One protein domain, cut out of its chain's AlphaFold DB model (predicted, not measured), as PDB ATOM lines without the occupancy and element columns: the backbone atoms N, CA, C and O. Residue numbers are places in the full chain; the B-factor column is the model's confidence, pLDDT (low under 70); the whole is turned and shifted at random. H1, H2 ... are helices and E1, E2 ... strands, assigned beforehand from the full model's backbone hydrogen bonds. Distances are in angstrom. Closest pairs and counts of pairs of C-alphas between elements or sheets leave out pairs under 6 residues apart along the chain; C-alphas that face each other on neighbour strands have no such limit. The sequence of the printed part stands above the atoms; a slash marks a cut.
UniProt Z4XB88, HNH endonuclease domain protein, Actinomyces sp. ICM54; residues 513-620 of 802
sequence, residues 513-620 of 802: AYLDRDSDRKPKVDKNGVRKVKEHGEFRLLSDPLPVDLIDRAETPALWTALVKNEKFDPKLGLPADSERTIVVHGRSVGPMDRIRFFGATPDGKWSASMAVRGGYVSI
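This is residues 513 to 620 of the 802 residues of the protein "HNH endonuclease domain protein" of Actinomyces sp. ICM54 (UniProt Z4XB88). With little regular structure, this is a mostly loop-built body with three small separate strand pairs: E1 with E4 in the middle, hairpin E5 and E6, and hairpin E2 and E3 at one end beside H2; an unnamed tail, residues 513 to 537, reaches to the other end, and its residues 514 to 522 stick out. The 108 printed residues, 34 in named elements, are of mixed class, in order E1 H1 H2 E2 E3 E4 E5 E6, each sheet antiparallel. The whole is only just loose, close to compact, with radius of gyration of the C-alphas 16.0 A and spans of 48 by 31 by 26 A.

Start at E1, residues 538 to 541, antiparallel to E4, residues 595 to 598; N 540 and O 596, 3.1 A, are within hydrogen-bond range. H1, residues 548 to 551, and H2, residues 557 to 564, only just touch, with 3 pairs of C-alphas within 8 A, the closest Ile 551 and Trp 560, 6.2 A. In H2 every O i to N i+4 pair is within range; H1 is too short for one. The closest C-alphas of H2 and E2, residues 583 to 585, are Leu 559 and Val 585, 5.9 A. In the hairpin of E2 and E3, residues 588 to 590, find N 585 and O 588, 2.9 A. In that of E5, residues 610 to 613, and E6, residues 616 to 619, find N 611 and O 618, 2.9 A.

Find C-alpha 538 at (-23.935, 29.885, -37.775), where E1 begins its 10.4 A; H2 is 10.5 A long, and E6, 10.7 A, ends at C-alpha 619, (-10.097, 29.344, -42.966).

The printed part has no cut; links H2 to E2 and E4 to E5 are long, and residues 513 to 536 have pLDDT under 70.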
ATOM      1  N   ALA A 513     -26.005  21.017 -42.340       43.53
ATOM      2  CA  ALA A 513     -26.375  19.903 -43.219       43.53
ATOM      3  C   ALA A 513     -27.591  19.121 -42.669       43.53
ATOM      4  O   ALA A 513     -27.556  17.902 -42.548       43.53
ATOM      5  N   TYR A 514     -28.639  19.838 -42.271       38.59
ATOM      6  CA  TYR A 514     -29.856  19.335 -41.653       38.59
ATOM      7  C   TYR A 514     -31.089  20.006 -42.263       38.59
ATOM      8  O   TYR A 514     -32.006  20.355 -41.539       38.59
ATOM      9  N   LEU A 515     -31.122  20.177 -43.586       33.47
ATOM     10  CA  LEU A 515     -32.371  20.297 -44.341       33.47
ATOM     11  C   LEU A 515     -32.204  19.582 -45.693       33.47
ATOM     12  O   LEU A 515     -31.687  20.123 -46.661       33.47
ATOM     13  N   ASP A 516     -32.544  18.301 -45.635       33.44
ATOM     14  CA  ASP A 516     -33.104  17.414 -46.654       33.44
ATOM     15  C   ASP A 516     -32.898  17.707 -48.156       33.44
ATOM     16  O   ASP A 516     -33.513  18.590 -48.757       33.44
ATOM     17  N   ARG A 517     -32.124  16.824 -48.789       32.94
ATOM     18  CA  ARG A 517     -32.474  16.204 -50.069       32.94
ATOM     19  C   ARG A 517     -31.764  14.854 -50.112       32.94
ATOM     20  O   ARG A 517     -30.540  14.821 -50.030       32.94
ATOM     21  N   ASP A 518     -32.556  13.790 -50.149       43.88
ATOM     22  CA  ASP A 518     -32.208  12.381 -50.352       43.88
ATOM     23  C   ASP A 518     -30.745  12.050 -50.727       43.88
ATOM     24  O   ASP A 518     -30.194  12.583 -51.693       43.88
ATOM     25  N   SER A 519     -30.209  11.029 -50.037       41.12
ATOM     26  CA  SER A 519     -29.060  10.148 -50.363       41.12
ATOM     27  C   SER A 519     -27.687  10.354 -49.659       41.12
ATOM     28  O   SER A 519     -26.965  11.339 -49.805       41.12
ATOM     29  N   ASP A 520     -27.299   9.305 -48.916       36.97
ATOM     30  CA  ASP A 520     -25.965   8.672 -48.900       36.97
ATOM     31  C   ASP A 520     -24.740   9.260 -48.176       36.97
ATOM     32  O   ASP A 520     -23.605   8.855 -48.450       36.97
ATOM     33  N   ARG A 521     -24.882  10.090 -47.135       46.03
ATOM     34  CA  ARG A 521     -23.720  10.413 -46.269       46.03
ATOM     35  C   ARG A 521     -23.894   9.979 -44.817       46.03
ATOM     36  O   ARG A 521     -24.358  10.736 -43.971       46.03
ATOM     37  N   LYS A 522     -23.410   8.766 -44.502       45.47
ATOM     38  CA  LYS A 522     -23.172   8.321 -43.114       45.47
ATOM     39  C   LYS A 522     -22.263   9.336 -42.385       45.47
ATOM     40  O   LYS A 522     -21.211   9.692 -42.928       45.47
ATOM     41  N   PRO A 523     -22.606   9.782 -41.160       46.78
ATOM     42  CA  PRO A 523     -21.749  10.662 -40.365       46.78
ATOM     43  C   PRO A 523     -20.374  10.022 -40.130       46.78
ATOM     44  O   PRO A 523     -20.295   8.871 -39.701       46.78
ATOM     45  N   LYS A 524     -19.277  10.752 -40.380       45.59
ATOM     46  CA  LYS A 524     -17.932  10.269 -40.026       45.59
ATOM     47  C   LYS A 524     -17.757  10.338 -38.508       45.59
ATOM     48  O   LYS A 524     -17.825  11.412 -37.915       45.59
ATOM     49  N   VAL A 525     -17.520   9.186 -37.903       47.28
ATOM     50  CA  VAL A 525     -17.222   9.022 -36.479       47.28
ATOM     51  C   VAL A 525     -15.699   9.015 -36.297       47.28
ATOM     52  O   VAL A 525     -14.975   8.575 -37.195       47.28
ATOM     53  N   ASP A 526     -15.185   9.571 -35.205       53.53
ATOM     54  CA  ASP A 526     -13.765   9.466 -34.875       53.53
ATOM     55  C   ASP A 526     -13.408   8.081 -34.304       53.53
ATOM     56  O   ASP A 526     -14.250   7.188 -34.192       53.53
ATOM     57  N   LYS A 527     -12.128   7.893 -33.963       52.34
ATOM     58  CA  LYS A 527     -11.593   6.622 -33.446       52.34
ATOM     59  C   LYS A 527     -12.221   6.198 -32.110       52.34
ATOM     60  O   LYS A 527     -12.078   5.041 -31.733       52.34
ATOM     61  N   ASN A 528     -12.896   7.119 -31.424       56.53
ATOM     62  CA  ASN A 528     -13.509   6.926 -30.116       56.53
ATOM     63  C   ASN A 528     -15.041   6.836 -30.213       56.53
ATOM     64  O   ASN A 528     -15.720   6.876 -29.190       56.53
ATOM     65  N   GLY A 529     -15.608   6.738 -31.422       42.78
ATOM     66  CA  GLY A 529     -17.056   6.654 -31.603       42.78
ATOM     67  C   GLY A 529     -17.787   7.990 -31.419       42.78
ATOM     68  O   GLY A 529     -19.018   8.010 -31.403       42.78
ATOM     69  N   VAL A 530     -17.069   9.117 -31.362       43.84
ATOM     70  CA  VAL A 530     -17.665  10.457 -31.295       43.84
ATOM     71  C   VAL A 530     -17.905  10.981 -32.711       43.84
ATOM     72  O   VAL A 530     -17.021  10.944 -33.572       43.84
ATOM     73  N   ARG A 531     -19.116  11.481 -32.996       46.38
ATOM     74  CA  ARG A 531     -19.413  12.141 -34.281       46.38
ATOM     75  C   ARG A 531     -18.427  13.294 -34.494       46.38
ATOM     76  O   ARG A 531     -18.376  14.211 -33.679       46.38
ATOM     77  N   LYS A 532     -17.691  13.297 -35.613       40.25
ATOM     78  CA  LYS A 532     -16.929  14.482 -36.026       40.25
ATOM     79  C   LYS A 532     -17.912  15.570 -36.442       40.25
ATOM     80  O   LYS A 532     -18.359  15.591 -37.587       40.25
ATOM     81  N   VAL A 533     -18.227  16.476 -35.526       43.84
ATOM     82  CA  VAL A 533     -18.851  17.753 -35.874       43.84
ATOM     83  C   VAL A 533     -17.767  18.569 -36.581       43.84
ATOM     84  O   VAL A 533     -16.728  18.860 -35.991       43.84
ATOM     85  N   LYS A 534     -17.928  18.840 -37.881       49.88
ATOM     86  CA  LYS A 534     -17.079  19.842 -38.542       49.88
ATOM     87  C   LYS A 534     -17.457  21.206 -37.960       49.88
ATOM     88  O   LYS A 534     -18.604  21.393 -37.574       49.88
ATOM     89  N   GLU A 535     -16.526  22.157 -37.904       54.25
ATOM     90  CA  GLU A 535     -16.917  23.561 -37.728       54.25
ATOM     91  C   GLU A 535     -17.962  23.878 -38.811       54.25
ATOM     92  O   GLU A 535     -17.699  23.695 -40.000       54.25
ATOM     93  N   HIS A 536     -19.173  24.246 -38.406       68.31
ATOM     94  CA  HIS A 536     -20.251  24.674 -39.295       68.31
ATOM     95  C   HIS A 536     -20.479  26.159 -39.045       68.31
ATOM     96  O   HIS A 536     -20.309  26.620 -37.918       68.31
ATOM     97  N   GLY A 537     -20.782  26.926 -40.093       77.94
ATOM     98  CA  GLY A 537     -21.178  28.319 -39.889       77.94
ATOM     99  C   GLY A 537     -22.486  28.415 -39.102       77.94
ATOM    100  O   GLY A 537     -23.193  27.426 -38.913       77.94
ATOM    101  N   GLU A 538     -22.786  29.614 -38.628       85.88
ATOM    102  CA  GLU A 538     -23.935  29.885 -37.775       85.88
ATOM    103  C   GLU A 538     -24.842  30.926 -38.439       85.88
ATOM    104  O   GLU A 538     -24.372  31.898 -39.037       85.88
ATOM    105  N   PHE A 539     -26.153  30.710 -38.341       88.25
ATOM    106  CA  PHE A 539     -27.175  31.661 -38.761       88.25
ATOM    107  C   PHE A 539     -27.892  32.214 -37.534       88.25
ATOM    108  O   PHE A 539     -28.252  31.450 -36.639       88.25
ATOM    109  N   ARG A 540     -28.164  33.518 -37.542       90.50
ATOM    110  CA  ARG A 540     -29.110  34.157 -36.617       90.50
ATOM    111  C   ARG A 540     -30.078  35.035 -37.378       90.50
ATOM    112  O   ARG A 540     -29.750  35.516 -38.466       90.50
ATOM    113  N   LEU A 541     -31.253  35.243 -36.802       93.69
ATOM    114  CA  LEU A 541     -32.104  36.349 -37.213       93.69
ATOM    115  C   LEU A 541     -31.461  37.652 -36.747       93.69
ATOM    116  O   LEU A 541     -30.786  37.691 -35.717       93.69
ATOM    117  N   LEU A 542     -31.663  38.735 -37.493       95.81
ATOM    118  CA  LEU A 542     -31.180  40.037 -37.051       95.81
ATOM    119  C   LEU A 542     -31.832  40.462 -35.729       95.81
ATOM    120  O   LEU A 542     -31.202  41.203 -34.988       95.81
ATOM    121  N   SER A 543     -33.037  39.996 -35.410       95.50
ATOM    122  CA  SER A 543     -33.722  40.278 -34.145       95.50
ATOM    123  C   SER A 543     -33.168  39.523 -32.934       95.50
ATOM    124  O   SER A 543     -33.427  39.925 -31.796       95.50
ATOM    125  N   ASP A 544     -32.383  38.464 -33.149       95.56
ATOM    126  CA  ASP A 544     -31.812  37.659 -32.070       95.56
ATOM    127  C   ASP A 544     -30.836  38.490 -31.205       95.56
ATOM    128  O   ASP A 544     -30.265  39.501 -31.657       95.56
ATOM    129  N   PRO A 545     -30.590  38.078 -29.946       96.75
ATOM    130  CA  PRO A 545     -29.455  38.595 -29.197       96.75
ATOM    131  C   PRO A 545     -28.155  38.175 -29.899       96.75
ATOM    132  O   PRO A 545     -27.965  37.003 -30.226       96.75
ATOM    133  N   LEU A 546     -27.257  39.133 -30.130       96.88
ATOM    134  CA  LEU A 546     -25.977  38.913 -30.806       96.88
ATOM    135  C   LEU A 546     -24.825  39.272 -29.857       96.88
ATOM    136  O   LEU A 546     -24.448  40.442 -29.784       96.88
ATOM    137  N   PRO A 547     -24.256  38.292 -29.137       95.38
ATOM    138  CA  PRO A 547     -23.074  38.495 -28.302       95.38
ATOM    139  C   PRO A 547     -21.859  39.012 -29.089       95.38
ATOM    140  O   PRO A 547     -21.747  38.782 -30.295       95.38
ATOM    141  N   VAL A 548     -20.914  39.674 -28.412       93.12
ATOM    142  CA  VAL A 548     -19.717  40.263 -29.053       93.12
ATOM    143  C   VAL A 548     -18.885  39.221 -29.806       93.12
ATOM    144  O   VAL A 548     -18.472  39.472 -30.937       93.12
ATOM    145  N   ASP A 549     -18.683  38.032 -29.229       91.25
ATOM    146  CA  ASP A 549     -17.928  36.940 -29.859       91.25
ATOM    147  C   ASP A 549     -18.610  36.425 -31.135       91.25
ATOM    148  O   ASP A 549     -17.940  36.014 -32.085       91.25
ATOM    149  N   LEU A 550     -19.944  36.469 -31.183       93.25
ATOM    150  CA  LEU A 550     -20.709  36.157 -32.379       93.25
ATOM    151  C   LEU A 550     -20.586  37.286 -33.406       93.25
ATOM    152  O   LEU A 550     -20.290  37.012 -34.565       93.25
ATOM    153  N   ILE A 551     -20.740  38.549 -32.996       95.94
ATOM    154  CA  ILE A 551     -20.577  39.711 -33.886       95.94
ATOM    155  C   ILE A 551     -19.196  39.678 -34.545       95.94
ATOM    156  O   ILE A 551     -19.091  39.830 -35.762       95.94
ATOM    157  N   ASP A 552     -18.143  39.369 -33.790       94.75
ATOM    158  CA  ASP A 552     -16.780  39.224 -34.301       94.75
ATOM    159  C   ASP A 552     -16.606  38.094 -35.313       94.75
ATOM    160  O   ASP A 552     -15.643  38.115 -36.079       94.75
ATOM    161  N   ARG A 553     -17.553  37.160 -35.410       95.06
ATOM    162  CA  ARG A 553     -17.608  36.103 -36.429       95.06
ATOM    163  C   ARG A 553     -18.413  36.495 -37.668       95.06
ATOM    164  O   ARG A 553     -18.543  35.670 -38.565       95.06
ATOM    165  N   ALA A 554     -18.910  37.729 -37.778       96.12
ATOM    166  CA  ALA A 554     -19.725  38.174 -38.914       96.12
ATOM    167  C   ALA A 554     -19.082  37.865 -40.279       96.12
ATOM    168  O   ALA A 554     -17.891  38.113 -40.493       96.12
ATOM    169  N   GLU A 555     -19.886  37.363 -41.222       94.38
ATOM    170  CA  GLU A 555     -19.438  36.912 -42.549       94.38
ATOM    171  C   GLU A 555     -18.567  37.945 -43.284       94.38
ATOM    172  O   GLU A 555     -17.583  37.593 -43.939       94.38
ATOM    173  N   THR A 556     -18.919  39.229 -43.178       94.81
ATOM    174  CA  THR A 556     -18.236  40.314 -43.888       94.81
ATOM    175  C   THR A 556     -17.855  41.462 -42.951       94.81
ATOM    176  O   THR A 556     -18.559  41.724 -41.972       94.81
ATOM    177  N   PRO A 557     -16.780  42.216 -43.262       95.75
ATOM    178  CA  PRO A 557     -16.447  43.443 -42.535       95.75
ATOM    179  C   PRO A 557     -17.577  44.485 -42.545       95.75
ATOM    180  O   PRO A 557     -17.728  45.240 -41.586       95.75
ATOM    181  N   ALA A 558     -18.387  44.530 -43.609       96.38
ATOM    182  CA  ALA A 558     -19.518  45.449 -43.715       96.38
ATOM    183  C   ALA A 558     -20.664  45.067 -42.769       96.38
ATOM    184  O   ALA A 558     -21.188  45.944 -42.089       96.38
ATOM    185  N   LEU A 559     -20.993  43.772 -42.669       96.94
ATOM    186  CA  LEU A 559     -21.961  43.274 -41.688       96.94
ATOM    187  C   LEU A 559     -21.492  43.578 -40.261       96.94
ATOM    188  O   LEU A 559     -22.246  44.157 -39.489       96.94
ATOM    189  N   TRP A 560     -20.230  43.271 -39.940       97.69
ATOM    190  CA  TRP A 560     -19.643  43.608 -38.637       97.69
ATOM    191  C   TRP A 560     -19.793  45.105 -38.327       97.69
ATOM    192  O   TRP A 560     -20.249  45.484 -37.253       97.69
ATOM    193  N   THR A 561     -19.469  45.962 -39.300       97.44
ATOM    194  CA  THR A 561     -19.539  47.422 -39.136       97.44
ATOM    195  C   THR A 561     -20.969  47.893 -38.885       97.44
ATOM    196  O   THR A 561     -21.175  48.766 -38.048       97.44
ATOM    197  N   ALA A 562     -21.950  47.329 -39.589       97.38
ATOM    198  CA  ALA A 562     -23.355  47.679 -39.409       97.38
ATOM    199  C   ALA A 562     -23.886  47.263 -38.026       97.38
ATOM    200  O   ALA A 562     -24.646  48.012 -37.421       97.38
ATOM    201  N   LEU A 563     -23.448  46.110 -37.505       97.62
ATOM    202  CA  LEU A 563     -23.826  45.631 -36.171       97.62
ATOM    203  C   LEU A 563     -23.211  46.488 -35.056       97.62
ATOM    204  O   LEU A 563     -23.917  46.901 -34.146       97.62
ATOM    205  N   VAL A 564     -21.917  46.808 -35.148       95.75
ATOM    206  CA  VAL A 564     -21.203  47.592 -34.121       95.75
ATOM    207  C   VAL A 564     -21.606  49.072 -34.115       95.75
ATOM    208  O   VAL A 564     -21.487  49.737 -33.093       95.75
ATOM    209  N   LYS A 565     -22.100  49.603 -35.239       95.38
ATOM    210  CA  LYS A 565     -22.633  50.974 -35.324       95.38
ATOM    211  C   LYS A 565     -24.091  51.104 -34.876       95.38
ATOM    212  O   LYS A 565     -24.612  52.215 -34.888       95.38
ATOM    213  N   ASN A 566     -24.762  50.004 -34.543       96.12
ATOM    214  CA  ASN A 566     -26.125  50.064 -34.033       96.12
ATOM    215  C   ASN A 566     -26.141  50.773 -32.667       96.12
ATOM    216  O   ASN A 566     -25.287  50.513 -31.826       96.12
ATOM    217  N   GLU A 567     -27.123  51.643 -32.436       94.38
ATOM    218  CA  GLU A 567     -27.212  52.463 -31.217       94.38
ATOM    219  C   GLU A 567     -27.325  51.637 -29.928       94.38
ATOM    220  O   GLU A 567     -26.893  52.085 -28.869       94.38
ATOM    221  N   LYS A 568     -27.872  50.417 -30.012       95.38
ATOM    222  CA  LYS A 568     -28.018  49.491 -28.879       95.38
ATOM    223  C   LYS A 568     -26.803  48.569 -28.693       95.38
ATOM    224  O   LYS A 568     -26.884  47.636 -27.895       95.38
ATOM    225  N   PHE A 569     -25.715  48.759 -29.448       96.62
ATOM    226  CA  PHE A 569     -24.511  47.937 -29.323       96.62
ATOM    227  C   PHE A 569     -23.756  48.264 -28.030       96.62
ATOM    228  O   PHE A 569     -23.292  49.385 -27.833       96.62
ATOM    229  N   ASP A 570     -23.569  47.254 -27.185       94.88
ATOM    230  CA  ASP A 570     -22.701  47.317 -26.015       94.88
ATOM    231  C   ASP A 570     -21.365  46.595 -26.305       94.88
ATOM    232  O   ASP A 570     -21.373  45.419 -26.684       94.88
ATOM    233  N   PRO A 571     -20.195  47.232 -26.105       89.31
ATOM    234  CA  PRO A 571     -18.893  46.614 -26.381       89.31
ATOM    235  C   PRO A 571     -18.557  45.361 -25.557       89.31
ATOM    236  O   PRO A 571     -17.612  44.652 -25.905       89.31
ATOM    237  N   LYS A 572     -19.277  45.092 -24.461       89.38
ATOM    238  CA  LYS A 572     -19.088  43.919 -23.595       89.38
ATOM    239  C   LYS A 572     -20.161  42.858 -23.823       89.38
ATOM    240  O   LYS A 572     -19.837  41.673 -23.812       89.38
ATOM    241  N   LEU A 573     -21.416  43.265 -24.005       93.31
ATOM    242  CA  LEU A 573     -22.572  42.364 -24.093       93.31
ATOM    243  C   LEU A 573     -23.030  42.090 -25.532       93.31
ATOM    244  O   LEU A 573     -23.651  41.061 -25.787       93.31
ATOM    245  N   GLY A 574     -22.695  42.961 -26.483       95.69
ATOM    246  CA  GLY A 574     -23.139  42.884 -27.871       95.69
ATOM    247  C   GLY A 574     -24.494  43.561 -28.063       95.69
ATOM    248  O   GLY A 574     -24.737  44.633 -27.517       95.69
ATOM    249  N   LEU A 575     -25.374  42.958 -28.861       97.44
ATOM    250  CA  LEU A 575     -26.717  43.478 -29.121       97.44
ATOM    251  C   LEU A 575     -27.785  42.647 -28.394       97.44
ATOM    252  O   LEU A 575     -27.844  41.432 -28.605       97.44
ATOM    253  N   PRO A 576     -28.674  43.260 -27.591       96.81
ATOM    254  CA  PRO A 576     -29.793  42.562 -26.957       96.81
ATOM    255  C   PRO A 576     -30.894  42.258 -27.977       96.81
ATOM    256  O   PRO A 576     -31.035  43.003 -28.941       96.81
ATOM    257  N   ALA A 577     -31.700  41.215 -27.757       96.56
ATOM    258  CA  ALA A 577     -32.820  40.871 -28.641       96.56
ATOM    259  C   ALA A 577     -33.719  42.088 -28.945       96.56
ATOM    260  O   ALA A 577     -34.056  42.853 -28.040       96.56
ATOM    261  N   ASP A 578     -34.084  42.275 -30.212       95.88
ATOM    262  CA  ASP A 578     -34.820  43.454 -30.676       95.88
ATOM    263  C   ASP A 578     -35.646  43.129 -31.929       95.88
ATOM    264  O   ASP A 578     -35.096  42.952 -33.018       95.88
ATOM    265  N   SER A 579     -36.971  43.051 -31.777       95.50
ATOM    266  CA  SER A 579     -37.895  42.703 -32.866       95.50
ATOM    267  C   SER A 579     -37.972  43.756 -33.966       95.50
ATOM    268  O   SER A 579     -38.425  43.426 -35.056       95.50
ATOM    269  N   GLU A 580     -37.496  44.978 -33.714       95.62
ATOM    270  CA  GLU A 580     -37.544  46.099 -34.659       95.62
ATOM    271  C   GLU A 580     -36.161  46.431 -35.244       95.62
ATOM    272  O   GLU A 580     -35.999  47.419 -35.967       95.62
ATOM    273  N   ARG A 581     -35.130  45.617 -34.953       96.19
ATOM    274  CA  ARG A 581     -33.763  45.885 -35.416       96.19
ATOM    275  C   ARG A 581     -33.684  45.854 -36.940       96.19
ATOM    276  O   ARG A 581     -33.911  44.824 -37.567       96.19
ATOM    277  N   THR A 582     -33.246  46.964 -37.525       96.25
ATOM    278  CA  THR A 582     -32.918  47.076 -38.951       96.25
ATOM    279  C   THR A 582     -31.488  47.581 -39.121       96.25
ATOM    280  O   THR A 582     -30.999  48.382 -38.323       96.25
ATOM    281  N   ILE A 583     -30.783  47.088 -40.142       96.56
ATOM    282  CA  ILE A 583     -29.439  47.564 -40.507       96.56
ATOM    283  C   ILE A 583     -29.308  47.696 -42.027       96.56
ATOM    284  O   ILE A 583     -30.054  47.079 -42.782       96.56
ATOM    285  N   VAL A 584     -28.314  48.459 -42.489       95.88
ATOM    286  CA  VAL A 584     -27.992  48.587 -43.918       95.88
ATOM    287  C   VAL A 584     -26.590  48.049 -44.187       95.88
ATOM    288  O   VAL A 584     -25.609  48.534 -43.626       95.88
ATOM    289  N   VAL A 585     -26.480  47.069 -45.087       94.19
ATOM    290  CA  VAL A 585     -25.202  46.473 -45.506       94.19
ATOM    291  C   VAL A 585     -25.062  46.622 -47.018       94.19
ATOM    292  O   VAL A 585     -25.863  46.088 -47.776       94.19
ATOM    293  N   HIS A 586     -24.050  47.372 -47.470       92.19
ATOM    294  CA  HIS A 586     -23.822  47.669 -48.897       92.19
ATOM    295  C   HIS A 586     -25.064  48.216 -49.635       92.19
ATOM    296  O   HIS A 586     -25.315  47.865 -50.782       92.19
ATOM    297  N   GLY A 587     -25.853  49.066 -48.969       90.88
ATOM    298  CA  GLY A 587     -27.071  49.662 -49.535       90.88
ATOM    299  C   GLY A 587     -28.310  48.762 -49.486       90.88
ATOM    300  O   GLY A 587     -29.400  49.226 -49.800       90.88
ATOM    301  N   ARG A 588     -28.183  47.503 -49.048       93.12
ATOM    302  CA  ARG A 588     -29.319  46.604 -48.820       93.12
ATOM    303  C   ARG A 588     -29.815  46.733 -47.381       93.12
ATOM    304  O   ARG A 588     -29.027  46.564 -46.449       93.12
ATOM    305  N   SER A 589     -31.112  46.992 -47.218       94.31
ATOM    306  CA  SER A 589     -31.783  46.917 -45.917       94.31
ATOM    307  C   SER A 589     -31.914  45.456 -45.482       94.31
ATOM    308  O   SER A 589     -32.283  44.602 -46.291       94.31
ATOM    309  N   VAL A 590     -31.566  45.183 -44.229       95.38
ATOM    310  CA  VAL A 590     -31.703  43.886 -43.565       95.38
ATOM    311  C   VAL A 590     -32.670  44.091 -42.406       95.38
ATOM    312  O   VAL A 590     -32.406  44.900 -41.512       95.38
ATOM    313  N   GLY A 591     -33.807  43.409 -42.472       95.56
ATOM    314  CA  GLY A 591     -34.880  43.493 -41.493       95.56
ATOM    315  C   GLY A 591     -34.713  42.517 -40.324       95.56
ATOM    316  O   GLY A 591     -33.866  41.624 -40.376       95.56
ATOM    317  N   PRO A 592     -35.556  42.627 -39.285       94.69
ATOM    318  CA  PRO A 592     -35.429  41.833 -38.060       94.69
ATOM    319  C   PRO A 592     -35.518  40.319 -38.303       94.69
ATOM    320  O   PRO A 592     -34.830  39.534 -37.656       94.69
ATOM    321  N   MET A 593     -36.337  39.910 -39.277       94.00
ATOM    322  CA  MET A 593     -36.559  38.504 -39.642       94.00
ATOM    323  C   MET A 593     -35.582  37.983 -40.707       94.00
ATOM    324  O   MET A 593     -35.668  36.818 -41.100       94.00
ATOM    325  N   ASP A 594     -34.654  38.816 -41.184       92.88
ATOM    326  CA  ASP A 594     -33.644  38.376 -42.141       92.88
ATOM    327  C   ASP A 594     -32.545  37.574 -41.443       92.88
ATOM    328  O   ASP A 594     -32.086  37.892 -40.343       92.88
ATOM    329  N   ARG A 595     -32.083  36.524 -42.127       91.75
ATOM    330  CA  ARG A 595     -30.983  35.684 -41.659       91.75
ATOM    331  C   ARG A 595     -29.638  36.312 -42.002       91.75
ATOM    332  O   ARG A 595     -29.342  36.563 -43.171       91.75
ATOM    333  N   ILE A 596     -28.792  36.465 -40.993       94.06
ATOM    334  CA  ILE A 596     -27.400  36.893 -41.125       94.06
ATOM    335  C   ILE A 596     -26.448  35.751 -40.760       94.06
ATOM    336  O   ILE A 596     -26.800  34.837 -40.010       94.06
ATOM    337  N   ARG A 597     -25.247  35.780 -41.347       93.62
ATOM    338  CA  ARG A 597     -24.281  34.674 -41.314       93.62
ATOM    339  C   ARG A 597     -23.049  34.997 -40.481       93.62
ATOM    340  O   ARG A 597     -22.490  36.094 -40.567       93.62
ATOM    341  N   PHE A 598     -22.587  33.988 -39.753       93.56
ATOM    342  CA  PHE A 598     -21.407  34.032 -38.900       93.56
ATOM    343  C   PHE A 598     -20.518  32.811 -39.135       93.56
ATOM    344  O   PHE A 598     -20.994  31.708 -39.408       93.56
ATOM    345  N   PHE A 599     -19.205  33.002 -39.049       93.56
ATOM    346  CA  PHE A 599     -18.241  31.911 -39.108       93.56
ATOM    347  C   PHE A 599     -18.425  30.956 -37.922       93.56
ATOM    348  O   PHE A 599     -18.840  31.350 -36.828       93.56
ATOM    349  N   GLY A 600     -18.111  29.685 -38.160       88.44
ATOM    350  CA  GLY A 600     -18.241  28.640 -37.154       88.44
ATOM    351  C   GLY A 600     -17.226  28.781 -36.030       88.44
ATOM    352  O   GLY A 600     -16.108  29.254 -36.240       88.44
ATOM    353  N   ALA A 601     -17.625  28.328 -34.848       85.12
ATOM    354  CA  ALA A 601     -16.754  28.138 -33.702       85.12
ATOM    355  C   ALA A 601     -16.778  26.663 -33.276       85.12
ATOM    356  O   ALA A 601     -17.745  25.937 -33.518       85.12
ATOM    357  N   THR A 602     -15.702  26.213 -32.650       80.06
ATOM    358  CA  THR A 602     -15.637  24.930 -31.958       80.06
ATOM    359  C   THR A 602     -16.562  24.932 -30.731       80.06
ATOM    360  O   THR A 602     -16.965  26.001 -30.265       80.06
ATOM    361  N   PRO A 603     -16.889  23.761 -30.147       73.31
ATOM    362  CA  PRO A 603     -17.717  23.696 -28.939       73.31
ATOM    363  C   PRO A 603     -17.163  24.485 -27.740       73.31
ATOM    364  O   PRO A 603     -17.928  24.908 -26.884       73.31
ATOM    365  N   ASP A 604     -15.844  24.705 -27.683       73.31
ATOM    366  CA  ASP A 604     -15.164  25.552 -26.694       73.31
ATOM    367  C   ASP A 604     -15.116  27.045 -27.085       73.31
ATOM    368  O   ASP A 604     -14.351  27.811 -26.502       73.31
ATOM    369  N   GLY A 605     -15.909  27.466 -28.077       73.94
ATOM    370  CA  GLY A 605     -16.078  28.865 -28.484       73.94
ATOM    371  C   GLY A 605     -14.908  29.451 -29.280       73.94
ATOM    372  O   GLY A 605     -14.879  30.652 -29.547       73.94
ATOM    373  N   LYS A 606     -13.926  28.636 -29.683       81.06
ATOM    374  CA  LYS A 606     -12.789  29.106 -30.481       81.06
ATOM    375  C   LYS A 606     -13.150  29.108 -31.953       81.06
ATOM    376  O   LYS A 606     -13.745  28.169 -32.461       81.06
ATOM    377  N   TRP A 607     -12.728  30.134 -32.668       86.75
ATOM    378  CA  TRP A 607     -12.920  30.207 -34.108       86.75
ATOM    379  C   TRP A 607     -11.632  30.654 -34.788       86.75
ATOM    380  O   TRP A 607     -10.765  31.294 -34.187       86.75
ATOM    381  N   SER A 608     -11.478  30.263 -36.051       85.62
ATOM    382  CA  SER A 608     -10.298  30.599 -36.841       85.62
ATOM    383  C   SER A 608     -10.572  31.787 -37.754       85.62
ATOM    384  O   SER A 608     -11.677  31.946 -38.280       85.62
ATOM    385  N   ALA A 609      -9.541  32.606 -37.987       92.25
ATOM    386  CA  ALA A 609      -9.602  33.660 -38.987       92.25
ATOM    387  C   ALA A 609     -10.095  33.069 -40.314       92.25
ATOM    388  O   ALA A 609      -9.541  32.081 -40.813       92.25
ATOM    389  N   SER A 610     -11.154  33.663 -40.855       93.75
ATOM    390  CA  SER A 610     -11.925  33.103 -41.960       93.75
ATOM    391  C   SER A 610     -12.352  34.181 -42.949       93.75
ATOM    392  O   SER A 610     -12.363  35.371 -42.637       93.75
ATOM    393  N   MET A 611     -12.698  33.748 -44.157       92.81
ATOM    394  CA  MET A 611     -13.191  34.597 -45.237       92.81
ATOM    395  C   MET A 611     -14.363  33.917 -45.941       92.81
ATOM    396  O   MET A 611     -14.309  32.720 -46.218       92.81
ATOM    397  N   ALA A 612     -15.403  34.683 -46.267       92.75
ATOM    398  CA  ALA A 612     -16.528  34.203 -47.060       92.75
ATOM    399  C   ALA A 612     -16.127  34.002 -48.531       92.75
ATOM    400  O   ALA A 612     -15.531  34.889 -49.145       92.75
ATOM    401  N   VAL A 613     -16.456  32.840 -49.102       90.12
ATOM    402  CA  VAL A 613     -16.210  32.493 -50.510       90.12
ATOM    403  C   VAL A 613     -17.325  31.586 -51.039       90.12
ATOM    404  O   VAL A 613     -17.702  30.616 -50.389       90.12
ATOM    405  N   ARG A 614     -17.833  31.872 -52.248       86.00
ATOM    406  CA  ARG A 614     -18.767  31.004 -53.003       86.00
ATOM    407  C   ARG A 614     -19.958  30.480 -52.172       86.00
ATOM    408  O   ARG A 614     -20.275  29.299 -52.219       86.00
ATOM    409  N   GLY A 615     -20.582  31.349 -51.374       81.44
ATOM    410  CA  GLY A 615     -21.737  31.001 -50.530       81.44
ATOM    411  C   GLY A 615     -21.409  30.279 -49.215       81.44
ATOM    412  O   GLY A 615     -22.300  30.119 -48.386       81.44
ATOM    413  N   GLY A 616     -20.150  29.898 -48.995       89.00
ATOM    414  CA  GLY A 616     -19.626  29.376 -47.732       89.00
ATOM    415  C   GLY A 616     -18.480  30.235 -47.199       89.00
ATOM    416  O   GLY A 616     -18.357  31.418 -47.525       89.00
ATOM    417  N   TYR A 617     -17.607  29.639 -46.395       91.06
ATOM    418  CA  TYR A 617     -16.400  30.286 -45.890       91.06
ATOM    419  C   TYR A 617     -15.213  29.333 -45.813       91.06
ATOM    420  O   TYR A 617     -15.357  28.114 -45.826       91.06
ATOM    421  N   VAL A 618     -14.019  29.904 -45.744       90.62
ATOM    422  CA  VAL A 618     -12.743  29.187 -45.682       90.62
ATOM    423  C   VAL A 618     -11.889  29.759 -44.566       90.62
ATOM    424  O   VAL A 618     -11.853  30.974 -44.367       90.62
ATOM    425  N   SER A 619     -11.146  28.892 -43.878       90.56
ATOM    426  CA  SER A 619     -10.097  29.344 -42.966       90.56
ATOM    427  C   SER A 619      -8.956  29.967 -43.771       90.56
ATOM    428  O   SER A 619      -8.478  29.381 -44.750       90.56
ATOM    429  N   ILE A 620      -8.483  31.134 -43.339       90.69
ATOM    430  CA  ILE A 620      -7.267  31.752 -43.886       90.69
ATOM    431  C   ILE A 620      -6.000  31.262 -43.164       90.69
ATOM    432  O   ILE A 620      -4.890  31.535 -43.613       90.69
TER     433      ILE A 620